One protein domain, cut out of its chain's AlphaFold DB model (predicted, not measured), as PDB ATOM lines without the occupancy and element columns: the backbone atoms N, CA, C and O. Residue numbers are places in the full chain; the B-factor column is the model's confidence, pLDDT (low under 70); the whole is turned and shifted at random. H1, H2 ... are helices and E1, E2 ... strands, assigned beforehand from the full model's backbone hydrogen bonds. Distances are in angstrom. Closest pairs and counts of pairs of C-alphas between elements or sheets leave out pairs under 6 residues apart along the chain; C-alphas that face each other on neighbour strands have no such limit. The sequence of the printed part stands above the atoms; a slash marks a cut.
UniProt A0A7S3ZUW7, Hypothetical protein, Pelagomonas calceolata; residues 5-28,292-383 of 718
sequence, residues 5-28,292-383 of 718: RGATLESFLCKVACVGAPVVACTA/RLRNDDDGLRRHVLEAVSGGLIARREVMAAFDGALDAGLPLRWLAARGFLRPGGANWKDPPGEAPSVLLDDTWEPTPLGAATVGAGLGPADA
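Overview. This is residues 5 to 28 and 292 to 383 of the 718 residues of the protein "Hypothetical protein" of Pelagomonas calceolata (UniProt A0A7S3ZUW7). A small hairpin of two strands, E1 and E2, packs on the last part of H2, the helix in the middle of the body; H1 lies beside H2 on another side, H4 and H5 cross it, and short H6 packs on it. The loop between the strands reaches one end of the long axis, and the stretch after H1 runs out to the other end, at Ala 28. The printed part has 116 residues with six named helices and two named strands, in the order H1 H2 H3 H4 E1 E2 H5 H6; the sheet, E1 - E2, is antiparallel and the class is mostly helix. The whole is compact by its radius of gyration of the C-alphas, 14.3 A, yet elongated in outline, spanning 50 by 27 by 25 A.

Arrangement. E1, residues 341 to 343, and E2, residues 364 to 366, form an antiparallel hairpin, their directions at 143 degrees. N 342 and O 365 are within hydrogen-bond range at 2.9 A, as are N 365 and O 342 at 2.9 A. The hub is H2, residues 297 to 309; its closest C-alphas to E2 are those of Ser 309 and Pro 366, 5.4 A apart. H4, residues 329 to 337, touches H2, closest at the C-alphas of Arg 301 and Pro 331, 5.1 A; they are only just about perpendicular, at 73 degrees. H4 and E2 are near each other. H5, residues 368 to 375, touches residues 305 to 309 of H2, closest at the C-alphas of Glu 306 and Val 374, 5.8 A, about perpendicular at 78 degrees. H6, residues 380 to 383, touches residues 298 to 302 of H2, closest at the C-alphas of Arg 302 and Pro 380, 6.1 A. H1, residues 5 to 19, touches H2, closest at the C-alphas of Ser 11 and His 303, 5.8 A; they run the same way at a shallow tilt of 28 degrees. H3, residues 317 to 320, touches no helix. Each O i to N i+4 pair is within hydrogen-bond range in H1, H2, H4 and H5; H3 and H6 are too short for such a pair.

Along the chain. H1 begins at C-alpha 5, (27.888, -26.397, 3.642), and is 21.4 A long. H2 is 18.2 A long, H4 11.9 A and H5 10.3 A. E1 begins at C-alpha 341, (28.426, -6.423, 17.124), and H6 ends at C-alpha 383, (36.515, -11.047, 7.323).

Size, cuts and confidence. The C-alphas farthest apart are those of Ala 28 and Lys 349, 50.6 A. Residues 29 to 291 are not printed, and C-alphas 28 and 292 are 17.5 A apart across the cut. The link from E1 to E2, residues 344 to 363, is long. The mean pLDDT of the printed part is 71.7; it is under 70 at residues 294 to 297, 312 to 330 and 344 to 363.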
ATOM      1  N   ARG A   5      29.203 -26.602   4.289       72.12
ATOM      2  CA  ARG A   5      27.888 -26.397   3.642       72.12
ATOM      3  C   ARG A   5      26.723 -26.850   4.523       72.12
ATOM      4  O   ARG A   5      25.670 -26.231   4.474       72.12
ATOM      5  N   GLY A   6      26.929 -27.872   5.361       77.56
ATOM      6  CA  GLY A   6      25.907 -28.366   6.292       77.56
ATOM      7  C   GLY A   6      25.470 -27.303   7.300       77.56
ATOM      8  O   GLY A   6      24.283 -27.027   7.406       77.56
ATOM      9  N   ALA A   7      26.427 -26.633   7.955       76.38
ATOM     10  CA  ALA A   7      26.134 -25.535   8.882       76.38
ATOM     11  C   ALA A   7      25.458 -24.342   8.180       76.38
ATOM     12  O   ALA A   7      24.603 -23.684   8.763       76.38
ATOM     13  N   THR A   8      25.801 -24.085   6.911       79.38
ATOM     14  CA  THR A   8      25.159 -23.030   6.109       79.38
ATOM     15  C   THR A   8      23.695 -23.363   5.801       79.38
ATOM     16  O   THR A   8      22.840 -22.494   5.938       79.38
ATOM     17  N   LEU A   9      23.395 -24.609   5.414       84.44
ATOM     18  CA  LEU A   9      22.025 -25.069   5.162       84.44
ATOM     19  C   LEU A   9      21.184 -25.058   6.443       84.44
ATOM     20  O   LEU A   9      20.065 -24.564   6.435       84.44
ATOM     21  N   GLU A  10      21.743 -25.557   7.545       80.75
ATOM     22  CA  GLU A  10      21.109 -25.533   8.866       80.75
ATOM     23  C   GLU A  10      20.797 -24.092   9.302       80.75
ATOM     24  O   GLU A  10      19.656 -23.778   9.628       80.75
ATOM     25  N   SER A  11      21.777 -23.184   9.188       77.44
ATOM     26  CA  SER A  11      21.607 -21.742   9.417       77.44
ATOM     27  C   SER A  11      20.484 -21.148   8.563       77.44
ATOM     28  O   SER A  11      19.661 -20.384   9.064       77.44
ATOM     29  N   PHE A  12      20.442 -21.483   7.271       83.25
ATOM     30  CA  PHE A  12      19.404 -21.015   6.356       83.25
ATOM     31  C   PHE A  12      18.013 -21.484   6.792       83.25
ATOM     32  O   PHE A  12      17.121 -20.652   6.932       83.25
ATOM     33  N   LEU A  13      17.845 -22.776   7.078       82.25
ATOM     34  CA  LEU A  13      16.567 -23.351   7.504       82.25
ATOM     35  C   LEU A  13      16.075 -22.759   8.831       82.25
ATOM     36  O   LEU A  13      14.895 -22.435   8.930       82.25
ATOM     37  N   CYS A  14      16.962 -22.510   9.803       77.62
ATOM     38  CA  CYS A  14      16.595 -21.802  11.037       77.62
ATOM     39  C   CYS A  14      16.009 -20.409  10.753       77.62
ATOM     40  O   CYS A  14      15.021 -20.010  11.365       77.62
ATOM     41  N   LYS A  15      16.593 -19.666   9.804       77.19
ATOM     42  CA  LYS A  15      16.110 -18.328   9.424       77.19
ATOM     43  C   LYS A  15      14.776 -18.397   8.681       77.19
ATOM     44  O   LYS A  15      13.897 -17.589   8.953       77.19
ATOM     45  N   VAL A  16      14.606 -19.375   7.790       81.00
ATOM     46  CA  VAL A  16      13.337 -19.618   7.080       81.00
ATOM     47  C   VAL A  16      12.217 -19.968   8.064       81.00
ATOM     48  O   VAL A  16      11.127 -19.409   7.961       81.00
ATOM     49  N   ALA A  17      12.506 -20.806   9.065       75.38
ATOM     50  CA  ALA A  17      11.559 -21.143  10.125       75.38
ATOM     51  C   ALA A  17      11.105 -19.906  10.921       75.38
ATOM     52  O   ALA A  17       9.928 -19.795  11.248       75.38
ATOM     53  N   CYS A  18      11.995 -18.932  11.162       71.25
ATOM     54  CA  CYS A  18      11.639 -17.674  11.836       71.25
ATOM     55  C   CYS A  18      10.668 -16.800  11.025       71.25
ATOM     56  O   CYS A  18       9.926 -16.011  11.604       71.25
ATOM     57  N   VAL A  19      10.691 -16.909   9.694       76.12
ATOM     58  CA  VAL A  19       9.808 -16.154   8.787       76.12
ATOM     59  C   VAL A  19       8.496 -16.910   8.524       76.12
ATOM     60  O   VAL A  19       7.540 -16.325   8.026       76.12
ATOM     61  N   GLY A  20       8.419 -18.197   8.885       76.25
ATOM     62  CA  GLY A  20       7.218 -19.020   8.720       76.25
ATOM     63  C   GLY A  20       6.928 -19.434   7.274       76.25
ATOM     64  O   GLY A  20       5.786 -19.745   6.948       76.25
ATOM     65  N   ALA A  21       7.931 -19.426   6.389       84.44
ATOM     66  CA  ALA A  21       7.738 -19.833   4.998       84.44
ATOM     67  C   ALA A  21       7.650 -21.371   4.864       84.44
ATOM     68  O   ALA A  21       8.356 -22.087   5.582       84.44
ATOM     69  N   PRO A  22       6.828 -21.897   3.934       86.12
ATOM     70  CA  PRO A  22       6.709 -23.336   3.720       86.12
ATOM     71  C   PRO A  22       8.022 -23.928   3.193       86.12
ATOM     72  O   PRO A  22       8.660 -23.371   2.298       86.12
ATOM     73  N   VAL A  23       8.415 -25.086   3.730       87.56
ATOM     74  CA  VAL A  23       9.649 -25.790   3.354       87.56
ATOM     75  C   VAL A  23       9.315 -27.162   2.784       87.56
ATOM     76  O   VAL A  23       8.690 -27.985   3.447       87.56
ATOM     77  N   VAL A  24       9.811 -27.435   1.576       91.81
ATOM     78  CA  VAL A  24       9.841 -28.782   0.993       91.81
ATOM     79  C   VAL A  24      11.287 -29.264   0.991       91.81
ATOM     80  O   VAL A  24      12.148 -28.670   0.342       91.81
ATOM     81  N   ALA A  25      11.568 -30.332   1.739       89.06
ATOM     82  CA  ALA A  25      12.911 -30.883   1.889       89.06
ATOM     83  C   ALA A  25      13.005 -32.286   1.277       89.06
ATOM     84  O   ALA A  25      12.293 -33.200   1.681       89.06
ATOM     85  N   CYS A  26      13.941 -32.471   0.342       89.44
ATOM     86  CA  CYS A  26      14.253 -33.770  -0.252       89.44
ATOM     87  C   CYS A  26      15.606 -34.265   0.269       89.44
ATOM     88  O   CYS A  26      16.612 -33.561   0.174       89.44
ATOM     89  N   THR A  27      15.656 -35.491   0.787       85.75
ATOM     90  CA  THR A  27      16.891 -36.103   1.295       85.75
ATOM     91  C   THR A  27      16.987 -37.571   0.899       85.75
ATOM     92  O   THR A  27      15.987 -38.231   0.635       85.75
ATOM     93  N   ALA A  28      18.214 -38.093   0.871       81.62
ATOM     94  CA  ALA A  28      18.438 -39.533   0.872       81.62
ATOM     95  C   ALA A  28      18.014 -40.145   2.221       81.62
ATOM     96  O   ALA A  28      17.900 -39.436   3.227       81.62
ATOM     97  N   ARG A 292      25.797 -29.677  12.090       75.62
ATOM     98  CA  ARG A 292      27.176 -29.196  11.927       75.62
ATOM     99  C   ARG A 292      27.357 -27.796  12.480       75.62
ATOM    100  O   ARG A 292      28.498 -27.421  12.727       75.62
ATOM    101  N   LEU A 293      26.267 -27.077  12.741       72.25
ATOM    102  CA  LEU A 293      26.307 -25.743  13.319       72.25
ATOM    103  C   LEU A 293      26.916 -25.734  14.732       72.25
ATOM    104  O   LEU A 293      27.699 -24.848  15.047       72.25
ATOM    105  N   ARG A 294      26.634 -26.751  15.563       63.97
ATOM    106  CA  ARG A 294      27.134 -26.826  16.955       63.97
ATOM    107  C   ARG A 294      28.616 -27.181  17.098       63.97
ATOM    108  O   ARG A 294      29.211 -26.880  18.122       63.97
ATOM    109  N   ASN A 295      29.194 -27.855  16.107       59.81
ATOM    110  CA  ASN A 295      30.578 -28.347  16.157       59.81
ATOM    111  C   ASN A 295      31.560 -27.442  15.394       59.81
ATOM    112  O   ASN A 295      32.748 -27.756  15.308       59.81
ATOM    113  N   ASP A 296      31.055 -26.363  14.799       64.88
ATOM    114  CA  ASP A 296      31.827 -25.381  14.052       64.88
ATOM    115  C   ASP A 296      31.649 -24.008  14.703       64.88
ATOM    116  O   ASP A 296      30.689 -23.290  14.428       64.88
ATOM    117  N   ASP A 297      32.596 -23.649  15.570       66.19
ATOM    118  CA  ASP A 297      32.679 -22.333  16.208       66.19
ATOM    119  C   ASP A 297      32.516 -21.178  15.207       66.19
ATOM    120  O   ASP A 297      31.905 -20.160  15.532       66.19
ATOM    121  N   ASP A 298      33.069 -21.309  13.996       70.81
ATOM    122  CA  ASP A 298      32.980 -20.264  12.970       70.81
ATOM    123  C   ASP A 298      31.597 -20.254  12.304       70.81
ATOM    124  O   ASP A 298      31.020 -19.187  12.092       70.81
ATOM    125  N   GLY A 299      31.019 -21.436  12.066       74.94
ATOM    126  CA  GLY A 299      29.648 -21.603  11.583       74.94
ATOM    127  C   GLY A 299      28.608 -20.998  12.530       74.94
ATOM    128  O   GLY A 299      27.730 -20.256  12.085       74.94
ATOM    129  N   LEU A 300      28.741 -21.242  13.838       76.69
ATOM    130  CA  LEU A 300      27.856 -20.671  14.853       76.69
ATOM    131  C   LEU A 300      28.024 -19.149  14.964       76.69
ATOM    132  O   LEU A 300      27.032 -18.422  14.943       76.69
ATOM    133  N   ARG A 301      29.267 -18.643  15.016       81.94
ATOM    134  CA  ARG A 301      29.545 -17.190  15.021       81.94
ATOM    135  C   ARG A 301      28.972 -16.506  13.782       81.94
ATOM    136  O   ARG A 301      28.384 -15.434  13.893       81.94
ATOM    137  N   ARG A 302      29.112 -17.126  12.608       84.81
ATOM    138  CA  ARG A 302      28.524 -16.632  11.361       84.81
ATOM    139  C   ARG A 302      27.002 -16.568  11.452       84.81
ATOM    140  O   ARG A 302      26.436 -15.533  11.119       84.81
ATOM    141  N   HIS A 303      26.353 -17.636  11.911       81.12
ATOM    142  CA  HIS A 303      24.898 -17.677  12.034       81.12
ATOM    143  C   HIS A 303      24.367 -16.593  12.978       81.12
ATOM    144  O   HIS A 303      23.466 -15.850  12.601       81.12
ATOM    145  N   VAL A 304      24.974 -16.447  14.161       80.69
ATOM    146  CA  VAL A 304      24.605 -15.402  15.127       80.69
ATOM    147  C   VAL A 304      24.762 -14.010  14.511       80.69
ATOM    148  O   VAL A 304      23.852 -13.190  14.607       80.69
ATOM    149  N   LEU A 305      25.872 -13.744  13.815       85.69
ATOM    150  CA  LEU A 305      26.091 -12.454  13.160       85.69
ATOM    151  C   LEU A 305      25.060 -12.170  12.054       85.69
ATOM    152  O   LEU A 305      24.558 -11.051  11.960       85.69
ATOM    153  N   GLU A 306      24.732 -13.168  11.229       86.38
ATOM    154  CA  GLU A 306      23.704 -13.061  10.186       86.38
ATOM    155  C   GLU A 306      22.320 -12.799  10.788       86.38
ATOM    156  O   GLU A 306      21.584 -11.955  10.285       86.38
ATOM    157  N   ALA A 307      21.973 -13.485  11.876       79.12
ATOM    158  CA  ALA A 307      20.672 -13.361  12.516       79.12
ATOM    159  C   ALA A 307      20.503 -12.029  13.278       79.12
ATOM    160  O   ALA A 307      19.414 -11.456  13.244       79.12
ATOM    161  N   VAL A 308      21.568 -11.474  13.877       80.19
ATOM    162  CA  VAL A 308      21.548 -10.096  14.416       80.19
ATOM    163  C   VAL A 308      21.453  -9.079  13.277       80.19
ATOM    164  O   VAL A 308      20.624  -8.175  13.320       80.19
ATOM    165  N   SER A 309      22.257  -9.245  12.223       84.31
ATOM    166  CA  SER A 309      22.289  -8.298  11.097       84.31
ATOM    167  C   SER A 309      20.998  -8.295  10.275       84.31
ATOM    168  O   SER A 309      20.636  -7.266   9.716       84.31
ATOM    169  N   GLY A 310      20.311  -9.437  10.197       78.69
ATOM    170  CA  GLY A 310      19.009  -9.590   9.545       78.69
ATOM    171  C   GLY A 310      17.812  -9.224  10.427       78.69
ATOM    172  O   GLY A 310      16.683  -9.424   9.997       78.69
ATOM    173  N   GLY A 311      18.031  -8.748  11.659       74.81
ATOM    174  CA  GLY A 311      16.953  -8.350  12.574       74.81
ATOM    175  C   GLY A 311      16.145  -9.508  13.174       74.81
ATOM    176  O   GLY A 311      15.127  -9.274  13.816       74.81
ATOM    177  N   LEU A 312      16.596 -10.756  13.008       68.62
ATOM    178  CA  LEU A 312      15.904 -11.951  13.510       68.62
ATOM    179  C   LEU A 312      16.099 -12.145  15.024       68.62
ATOM    180  O   LEU A 312      15.224 -12.680  15.696       68.62
ATOM    181  N   ILE A 313      17.225 -11.678  15.578       59.88
ATOM    182  CA  ILE A 313      17.581 -11.815  17.010       59.88
ATOM    183  C   ILE A 313      16.971 -10.710  17.900       59.88
ATOM    184  O   ILE A 313      17.142 -10.723  19.114       59.88
ATOM    185  N   ALA A 314      16.137  -9.814  17.360       48.31
ATOM    186  CA  ALA A 314      15.361  -8.879  18.188       48.31
ATOM    187  C   ALA A 314      14.280  -9.570  19.062       48.31
ATOM    188  O   ALA A 314      13.566  -8.900  19.805       48.31
ATOM    189  N   ARG A 315      14.141 -10.905  18.988       43.94
ATOM    190  CA  ARG A 315      13.163 -11.695  19.746       43.94
ATOM    191  C   ARG A 315      13.842 -12.820  20.529       43.94
ATOM    192  O   ARG A 315      14.567 -13.643  19.973       43.94
ATOM    193  N   ARG A 316      13.528 -12.881  21.826       44.69
ATOM    194  CA  ARG A 316      13.936 -13.885  22.836       44.69
ATOM    195  C   ARG A 316      13.847 -15.353  22.370       44.69
ATOM    196  O   ARG A 316      14.542 -16.213  22.901       44.69
ATOM    197  N   GLU A 317      12.999 -15.635  21.386       47.81
ATOM    198  CA  GLU A 317      12.661 -16.964  20.859       47.81
ATOM    199  C   GLU A 317      13.818 -17.648  20.118       47.81
ATOM    200  O   GLU A 317      13.998 -18.857  20.247       47.81
ATOM    201  N   VAL A 318      14.653 -16.885  19.404       47.03
ATOM    202  CA  VAL A 318      15.771 -17.451  18.629       47.03
ATOM    203  C   VAL A 318      16.831 -18.040  19.563       47.03
ATOM    204  O   VAL A 318      17.328 -19.125  19.300       47.03
ATOM    205  N   MET A 319      17.110 -17.396  20.702       48.72
ATOM    206  CA  MET A 319      18.040 -17.915  21.719       48.72
ATOM    207  C   MET A 319      17.467 -19.120  22.482       48.72
ATOM    208  O   MET A 319      18.213 -20.040  22.804       48.72
ATOM    209  N   ALA A 320      16.147 -19.154  22.703       48.97
ATOM    210  CA  ALA A 320      15.450 -20.278  23.336       48.97
ATOM    211  C   ALA A 320      15.369 -21.528  22.432       48.97
ATOM    212  O   ALA A 320      15.333 -22.653  22.922       48.97
ATOM    213  N   ALA A 321      15.421 -21.374  21.105       48.25
ATOM    214  CA  ALA A 321      15.580 -22.511  20.194       48.25
ATOM    215  C   ALA A 321      16.972 -23.179  20.304       48.25
ATOM    216  O   ALA A 321      17.155 -24.314  19.860       48.25
ATOM    217  N   PHE A 322      17.951 -22.503  20.923       53.16
ATOM    218  CA  PHE A 322      19.317 -22.997  21.130       53.16
ATOM    219  C   PHE A 322      19.575 -23.561  22.543       53.16
ATOM    220  O   PHE A 322      20.715 -23.918  22.849       53.16
ATOM    221  N   ASP A 323      18.537 -23.696  23.377       41.88
ATOM    222  CA  ASP A 323      18.571 -23.886  24.846       41.88
ATOM    223  C   ASP A 323      19.033 -25.281  25.341       41.88
ATOM    224  O   ASP A 323      18.653 -25.777  26.397       41.88
ATOM    225  N   GLY A 324      19.892 -25.950  24.567       47.44
ATOM    226  CA  GLY A 324      20.509 -27.236  24.907       47.44
ATOM    227  C   GLY A 324      22.032 -27.189  25.047       47.44
ATOM    228  O   GLY A 324      22.683 -28.237  24.967       47.44
ATOM    229  N   ALA A 325      22.638 -26.008  25.173       43.41
ATOM    230  CA  ALA A 325      24.073 -25.865  25.392       43.41
ATOM    231  C   ALA A 325      24.357 -24.663  26.290       43.41
ATOM    232  O   ALA A 325      23.978 -23.539  25.967       43.41
ATOM    233  N   LEU A 326      25.097 -24.896  27.376       42.22
ATOM    234  CA  LEU A 326      25.910 -23.850  27.984       42.22
ATOM    235  C   LEU A 326      26.599 -23.033  26.868       42.22
ATOM    236  O   LEU A 326      27.148 -23.611  25.928       42.22
ATOM    237  N   ASP A 327      26.582 -21.709  27.032       53.56
ATOM    238  CA  ASP A 327      27.410 -20.723  26.333       53.56
ATOM    239  C   ASP A 327      26.986 -20.181  24.947       53.56
ATOM    240  O   ASP A 327      27.826 -19.732  24.162       53.56
ATOM    241  N   ALA A 328      25.686 -20.001  24.679       52.81
ATOM    242  CA  ALA A 328      25.239 -19.090  23.604       52.81
ATOM    243  C   ALA A 328      25.767 -17.634  23.769       52.81
ATOM    244  O   ALA A 328      25.825 -16.861  22.810       52.81
ATOM    245  N   GLY A 329      26.233 -17.267  24.970       58.97
ATOM    246  CA  GLY A 329      26.954 -16.019  25.228       58.97
ATOM    247  C   GLY A 329      28.365 -15.955  24.622       58.97
ATOM    248  O   GLY A 329      28.855 -14.854  24.378       58.97
ATOM    249  N   LEU A 330      29.031 -17.083  24.337       68.38
ATOM    250  CA  LEU A 330      30.400 -17.083  23.800       68.38
ATOM    251  C   LEU A 330      30.491 -16.523  22.367       68.38
ATOM    252  O   LEU A 330      31.358 -15.674  22.141       68.38
ATOM    253  N   PRO A 331      29.627 -16.904  21.399       75.75
ATOM    254  CA  PRO A 331      29.626 -16.291  20.069       75.75
ATOM    255  C   PRO A 331      29.359 -14.783  20.098       75.75
ATOM    256  O   PRO A 331      30.100 -14.033  19.464       75.75
ATOM    257  N   LEU A 332      28.361 -14.326  20.867       76.00
ATOM    258  CA  LEU A 332      28.032 -12.900  21.001       76.00
ATOM    259  C   LEU A 332      29.201 -12.109  21.602       76.00
ATOM    260  O   LEU A 332      29.629 -11.114  21.020       76.00
ATOM    261  N   ARG A 333      29.791 -12.600  22.703       74.50
ATOM    262  CA  ARG A 333      30.990 -12.009  23.329       74.50
ATOM    263  C   ARG A 333      32.155 -11.928  22.354       74.50
ATOM    264  O   ARG A 333      32.824 -10.903  22.275       74.50
ATOM    265  N   TRP A 334      32.398 -12.999  21.603       82.44
ATOM    266  CA  TRP A 334      33.485 -13.055  20.632       82.44
ATOM    267  C   TRP A 334      33.291 -12.043  19.500       82.44
ATOM    268  O   TRP A 334      34.248 -11.363  19.121       82.44
ATOM    269  N   LEU A 335      32.064 -11.940  18.974       84.06
ATOM    270  CA  LEU A 335      31.699 -11.013  17.902       84.06
ATOM    271  C   LEU A 335      31.786  -9.558  18.372       84.06
ATOM    272  O   LEU A 335      32.355  -8.728  17.664       84.06
ATOM    273  N   ALA A 336      31.296  -9.264  19.577       80.62
ATOM    274  CA  ALA A 336      31.380  -7.942  20.187       80.62
ATOM    275  C   ALA A 336      32.836  -7.522  20.445       80.62
ATOM    276  O   ALA A 336      33.267  -6.466  19.988       80.62
ATOM    277  N   ALA A 337      33.640  -8.398  21.060       80.75
ATOM    278  CA  ALA A 337      35.054  -8.138  21.350       80.75
ATOM    279  C   ALA A 337      35.908  -7.886  20.091       80.75
ATOM    280  O   ALA A 337      36.989  -7.309  20.173       80.75
ATOM    281  N   ARG A 338      35.447  -8.331  18.917       85.50
ATOM    282  CA  ARG A 338      36.113  -8.124  17.618       85.50
ATOM    283  C   ARG A 338      35.452  -7.046  16.763       85.50
ATOM    284  O   ARG A 338      35.836  -6.868  15.609       85.50
ATOM    285  N   GLY A 339      34.486  -6.322  17.327       85.88
ATOM    286  CA  GLY A 339      33.837  -5.187  16.686       85.88
ATOM    287  C   GLY A 339      32.876  -5.563  15.564       85.88
ATOM    288  O   GLY A 339      32.646  -4.733  14.693       85.88
ATOM    289  N   PHE A 340      32.324  -6.780  15.544       88.19
ATOM    290  CA  PHE A 340      31.247  -7.161  14.619       88.19
ATOM    291  C   PHE A 340      29.866  -6.738  15.127       88.19
ATOM    292  O   PHE A 340      28.996  -6.394  14.328       88.19
ATOM    293  N   LEU A 341      29.677  -6.758  16.447       85.81
ATOM    294  CA  LEU A 341      28.426  -6.423  17.124       85.81
ATOM    295  C   LEU A 341      28.664  -5.363  18.202       85.81
ATOM    296  O   LEU A 341      29.776  -5.238  18.715       85.81
ATOM    297  N   ARG A 342      27.604  -4.643  18.568       77.94
ATOM    298  CA  ARG A 342      27.571  -3.721  19.710       77.94
ATOM    299  C   ARG A 342      26.229  -3.817  20.452       77.94
ATOM    300  O   ARG A 342      25.237  -4.180  19.816       77.94
ATOM    301  N   PRO A 343      26.172  -3.460  21.744       74.06
ATOM    302  CA  PRO A 343      24.904  -3.204  22.419       74.06
ATOM    303  C   PRO A 343      24.152  -2.041  21.751       74.06
ATOM    304  O   PRO A 343      24.765  -1.078  21.278       74.06
ATOM    305  N   GLY A 344      22.827  -2.134  21.698       68.19
ATOM    306  CA  GLY A 344      21.937  -1.121  21.136       68.19
ATOM    307  C   GLY A 344      22.066   0.202  21.889       68.19
ATOM    308  O   GLY A 344      22.176   0.224  23.114       68.19
ATOM    309  N   GLY A 345      22.111   1.310  21.149       63.53
ATOM    310  CA  GLY A 345      22.321   2.651  21.713       63.53
ATOM    311  C   GLY A 345      23.782   3.042  21.997       63.53
ATOM    312  O   GLY A 345      24.030   4.200  22.329       63.53
ATOM    313  N   ALA A 346      24.761   2.144  21.823       63.38
ATOM    314  CA  ALA A 346      26.186   2.475  21.971       63.38
ATOM    315  C   ALA A 346      26.736   3.280  20.771       63.38
ATOM    316  O   ALA A 346      26.406   3.008  19.608       63.38
ATOM    317  N   ASN A 347      27.619   4.257  21.016       59.66
ATOM    318  CA  ASN A 347      28.202   5.085  19.955       59.66
ATOM    319  C   ASN A 347      29.212   4.276  19.118       59.66
ATOM    320  O   ASN A 347      29.996   3.491  19.638       59.66
ATOM    321  N   TRP A 348      29.226   4.475  17.795       56.09
ATOM    322  CA  TRP A 348      30.109   3.733  16.880       56.09
ATOM    323  C   TRP A 348      31.599   4.077  17.042       56.09
ATOM    324  O   TRP A 348      32.450   3.344  16.541       56.09
ATOM    325  N   LYS A 349      31.903   5.209  17.692       55.22
ATOM    326  CA  LYS A 349      33.268   5.694  17.948       55.22
ATOM    327  C   LYS A 349      33.881   5.155  19.236       55.22
ATOM    328  O   LYS A 349      35.082   5.342  19.431       55.22
ATOM    329  N   ASP A 350      33.084   4.536  20.101       55.84
ATOM    330  CA  ASP A 350      33.607   3.982  21.341       55.84
ATOM    331  C   ASP A 350      34.523   2.795  20.993       55.84
ATOM    332  O   ASP A 350      34.181   1.989  20.117       55.84
ATOM    333  N   PRO A 351      35.721   2.690  21.600       54.56
ATOM    334  CA  PRO A 351      36.587   1.538  21.379       54.56
ATOM    335  C   PRO A 351      35.821   0.259  21.744       54.56
ATOM    336  O   PRO A 351      34.927   0.323  22.591       54.56
ATOM    337  N   PRO A 352      36.150  -0.905  21.147       55.41
ATOM    338  CA  PRO A 352      35.603  -2.176  21.606       55.41
ATOM    339  C   PRO A 352      36.019  -2.352  23.071       55.41
ATOM    340  O   PRO A 352      37.151  -2.730  23.362       55.41
ATOM    341  N   GLY A 353      35.137  -1.950  23.986       46.88
ATOM    342  CA  GLY A 353      35.383  -1.988  25.418       46.88
ATOM    343  C   GLY A 353      35.540  -3.427  25.886       46.88
ATOM    344  O   GLY A 353      35.145  -4.365  25.184       46.88
ATOM    345  N   GLU A 354      36.112  -3.604  27.078       46.16
ATOM    346  CA  GLU A 354      36.018  -4.876  27.794       46.16
ATOM    347  C   GLU A 354      34.578  -5.373  27.705       46.16
ATOM    348  O   GLU A 354      33.649  -4.596  27.939       46.16
ATOM    349  N   ALA A 355      34.416  -6.627  27.261       45.03
ATOM    350  CA  ALA A 355      33.116  -7.204  26.953       45.03
ATOM    351  C   ALA A 355      32.139  -6.828  28.076       45.03
ATOM    352  O   ALA A 355      32.403  -7.221  29.218       45.03
ATOM    353  N   PRO A 356      31.070  -6.050  27.795       46.91
ATOM    354  CA  PRO A 356      30.123  -5.676  28.833       46.91
ATOM    355  C   PRO A 356      29.666  -6.954  29.531       46.91
ATOM    356  O   PRO A 356      29.647  -8.023  28.910       46.91
ATOM    357  N   SER A 357      29.354  -6.880  30.826       47.38
ATOM    358  CA  SER A 357      28.742  -7.996  31.546       47.38
ATOM    359  C   SER A 357      27.485  -8.400  30.780       47.38
ATOM    360  O   SER A 357      26.468  -7.726  30.874       47.38
ATOM    361  N   VAL A 358      27.612  -9.424  29.933       46.81
ATOM    362  CA  VAL A 358      26.636  -9.751  28.893       46.81
ATOM    363  C   VAL A 358      25.334 -10.132  29.562       46.81
ATOM    364  O   VAL A 358      25.220 -11.243  30.082       46.81
ATOM    365  N   LEU A 359      24.378  -9.211  29.555       48.06
ATOM    366  CA  LEU A 359      23.004  -9.508  29.892       48.06
ATOM    367  C   LEU A 359      22.332  -9.988  28.604       48.06
ATOM    368  O   LEU A 359      22.450  -9.375  27.547       48.06
ATOM    369  N   LEU A 360      21.651 -11.131  28.688       49.38
ATOM    370  CA  LEU A 360      20.819 -11.683  27.610       49.38
ATOM    371  C   LEU A 360      19.632 -10.767  27.243       49.38
ATOM    372  O   LEU A 360      18.935 -11.050  26.273       49.38
ATOM    373  N   ASP A 361      19.433  -9.686  28.001       48.28
ATOM    374  CA  ASP A 361      18.358  -8.705  27.847       48.28
ATOM    375  C   ASP A 361      18.736  -7.511  26.944       48.28
ATOM    376  O   ASP A 361      17.867  -6.707  26.606       48.28
ATOM    377  N   ASP A 362      20.002  -7.388  26.522       56.25
ATOM    378  CA  ASP A 362      20.457  -6.283  25.669       56.25
ATOM    379  C   ASP A 362      20.096  -6.515  24.189       56.25
ATOM    380  O   ASP A 362      20.392  -7.559  23.602       56.25
ATOM    381  N   THR A 363      19.512  -5.504  23.538       68.12
ATOM    382  CA  THR A 363      19.362  -5.480  22.073       68.12
ATOM    383  C   THR A 363      20.741  -5.373  21.425       68.12
ATOM    384  O   THR A 363      21.503  -4.482  21.788       68.12
ATOM    385  N   TRP A 364      21.073  -6.230  20.459       76.62
ATOM    386  CA  TRP A 364      22.350  -6.181  19.736       76.62
ATOM    387  C   TRP A 364      22.179  -5.580  18.343       76.62
ATOM    388  O   TRP A 364      21.231  -5.911  17.634       76.62
ATOM    389  N   GLU A 365      23.138  -4.759  17.922       80.81
ATOM    390  CA  GLU A 365      23.186  -4.176  16.580       80.81
ATOM    391  C   GLU A 365      24.483  -4.558  15.850       80.81
ATOM    392  O   GLU A 365      25.552  -4.634  16.473       80.81
ATOM    393  N   PRO A 366      24.436  -4.757  14.519       87.94
ATOM    394  CA  PRO A 366      25.642  -4.937  13.728       87.94
ATOM    395  C   PRO A 366      26.418  -3.620  13.608       87.94
ATOM    396  O   PRO A 366      25.860  -2.556  13.344       87.94
ATOM    397  N   THR A 367      27.739  -3.688  13.743       88.88
ATOM    398  CA  THR A 367      28.620  -2.566  13.379       88.88
ATOM    399  C   THR A 367      28.754  -2.467  11.848       88.88
ATOM    400  O   THR A 367      28.379  -3.409  11.142       88.88
ATOM    401  N   PRO A 368      29.368  -1.403  11.286       89.00
ATOM    402  CA  PRO A 368      29.697  -1.369   9.857       89.00
ATOM    403  C   PRO A 368      30.538  -2.568   9.396       89.00
ATOM    404  O   PRO A 368      30.334  -3.067   8.293       89.00
ATOM    405  N   LEU A 369      31.438  -3.076  10.252       90.06
ATOM    406  CA  LEU A 369      32.205  -4.296   9.989       90.06
ATOM    407  C   LEU A 369      31.298  -5.532   9.966       90.06
ATOM    408  O   LEU A 369      31.372  -6.301   9.014       90.06
ATOM    409  N   GLY A 370      30.415  -5.692  10.956       91.25
ATOM    410  CA  GLY A 370      29.422  -6.773  10.995       91.25
ATOM    411  C   GLY A 370      28.512  -6.796   9.773       91.25
ATOM    412  O   GLY A 370      28.417  -7.814   9.084       91.25
ATOM    413  N   ALA A 371      27.914  -5.650   9.450       90.50
ATOM    414  CA  ALA A 371      27.030  -5.492   8.303       90.50
ATOM    415  C   ALA A 371      27.760  -5.731   6.970       90.50
ATOM    416  O   ALA A 371      27.234  -6.412   6.084       90.50
ATOM    417  N   ALA A 372      28.992  -5.224   6.823       92.50
ATOM    418  CA  ALA A 372      29.816  -5.479   5.644       92.50
ATOM    419  C   ALA A 372      30.163  -6.969   5.506       92.50
ATOM    420  O   ALA A 372      30.073  -7.509   4.405       92.50
ATOM    421  N   THR A 373      30.519  -7.646   6.603       92.56
ATOM    422  CA  THR A 373      30.833  -9.084   6.624       92.56
ATOM    423  C   THR A 373      29.651  -9.932   6.169       92.56
ATOM    424  O   THR A 373      29.821 -10.774   5.283       92.56
ATOM    425  N   VAL A 374      28.459  -9.681   6.722       90.69
ATOM    426  CA  VAL A 374      27.235 -10.410   6.353       90.69
ATOM    427  C   VAL A 374      26.847 -10.131   4.910       90.69
ATOM    428  O   VAL A 374      26.648 -11.074   4.147       90.69
ATOM    429  N   GLY A 375      26.811  -8.861   4.495       90.25
ATOM    430  CA  GLY A 375      26.452  -8.509   3.120       90.25
ATOM    431  C   GLY A 375      27.460  -9.011   2.075       90.25
ATOM    432  O   GLY A 375      27.079  -9.321   0.952       90.25
ATOM    433  N   ALA A 376      28.733  -9.180   2.446       91.06
ATOM    434  CA  ALA A 376      29.743  -9.819   1.602       91.06
ATOM    435  C   ALA A 376      29.680 -11.362   1.628       91.06
ATOM    436  O   ALA A 376      30.425 -12.024   0.902       91.06
ATOM    437  N   GLY A 377      28.835 -11.962   2.471       88.75
ATOM    438  CA  GLY A 377      28.726 -13.413   2.639       88.75
ATOM    439  C   GLY A 377      29.987 -14.075   3.212       88.75
ATOM    440  O   GLY A 377      30.223 -15.265   2.955       88.75
ATOM    441  N   LEU A 378      30.810 -13.321   3.949       87.12
ATOM    442  CA  LEU A 378      32.055 -13.787   4.565       87.12
ATOM    443  C   LEU A 378      31.798 -14.363   5.965       87.12
ATOM    444  O   LEU A 378      30.902 -13.917   6.677       87.12
ATOM    445  N   GLY A 379      32.601 -15.350   6.372       86.06
ATOM    446  CA  GLY A 379      32.664 -15.754   7.780       86.06
ATOM    447  C   GLY A 379      33.375 -14.683   8.627       86.06
ATOM    448  O   GLY A 379      34.223 -13.963   8.089       86.06
ATOM    449  N   PRO A 380      33.087 -14.561   9.936       86.38
ATOM    450  CA  PRO A 380      33.757 -13.585  10.797       86.38
ATOM    451  C   PRO A 380      35.286 -13.740  10.823       86.38
ATOM    452  O   PRO A 380      36.004 -12.745  10.741       86.38
ATOM    453  N   ALA A 381      35.813 -14.972  10.872       81.00
ATOM    454  CA  ALA A 381      37.261 -15.199  10.816       81.00
ATOM    455  C   ALA A 381      37.875 -14.758   9.472       81.00
ATOM    456  O   ALA A 381      38.897 -14.069   9.452       81.00
ATOM    457  N   ASP A 382      37.219 -15.099   8.359       82.69
ATOM    458  CA  ASP A 382      37.643 -14.712   7.008       82.69
ATOM    459  C   ASP A 382      37.628 -13.185   6.824       82.69
ATOM    460  O   ASP A 382      38.544 -12.613   6.229       82.69
ATOM    461  N   ALA A 383      36.619 -12.501   7.376       87.00
ATOM    462  CA  ALA A 383      36.515 -11.047   7.323       87.00
ATOM    463  C   ALA A 383      37.648 -10.344   8.082       87.00
ATOM    464  O   ALA A 383      38.162  -9.338   7.596       87.00
TER     465      ALA A 383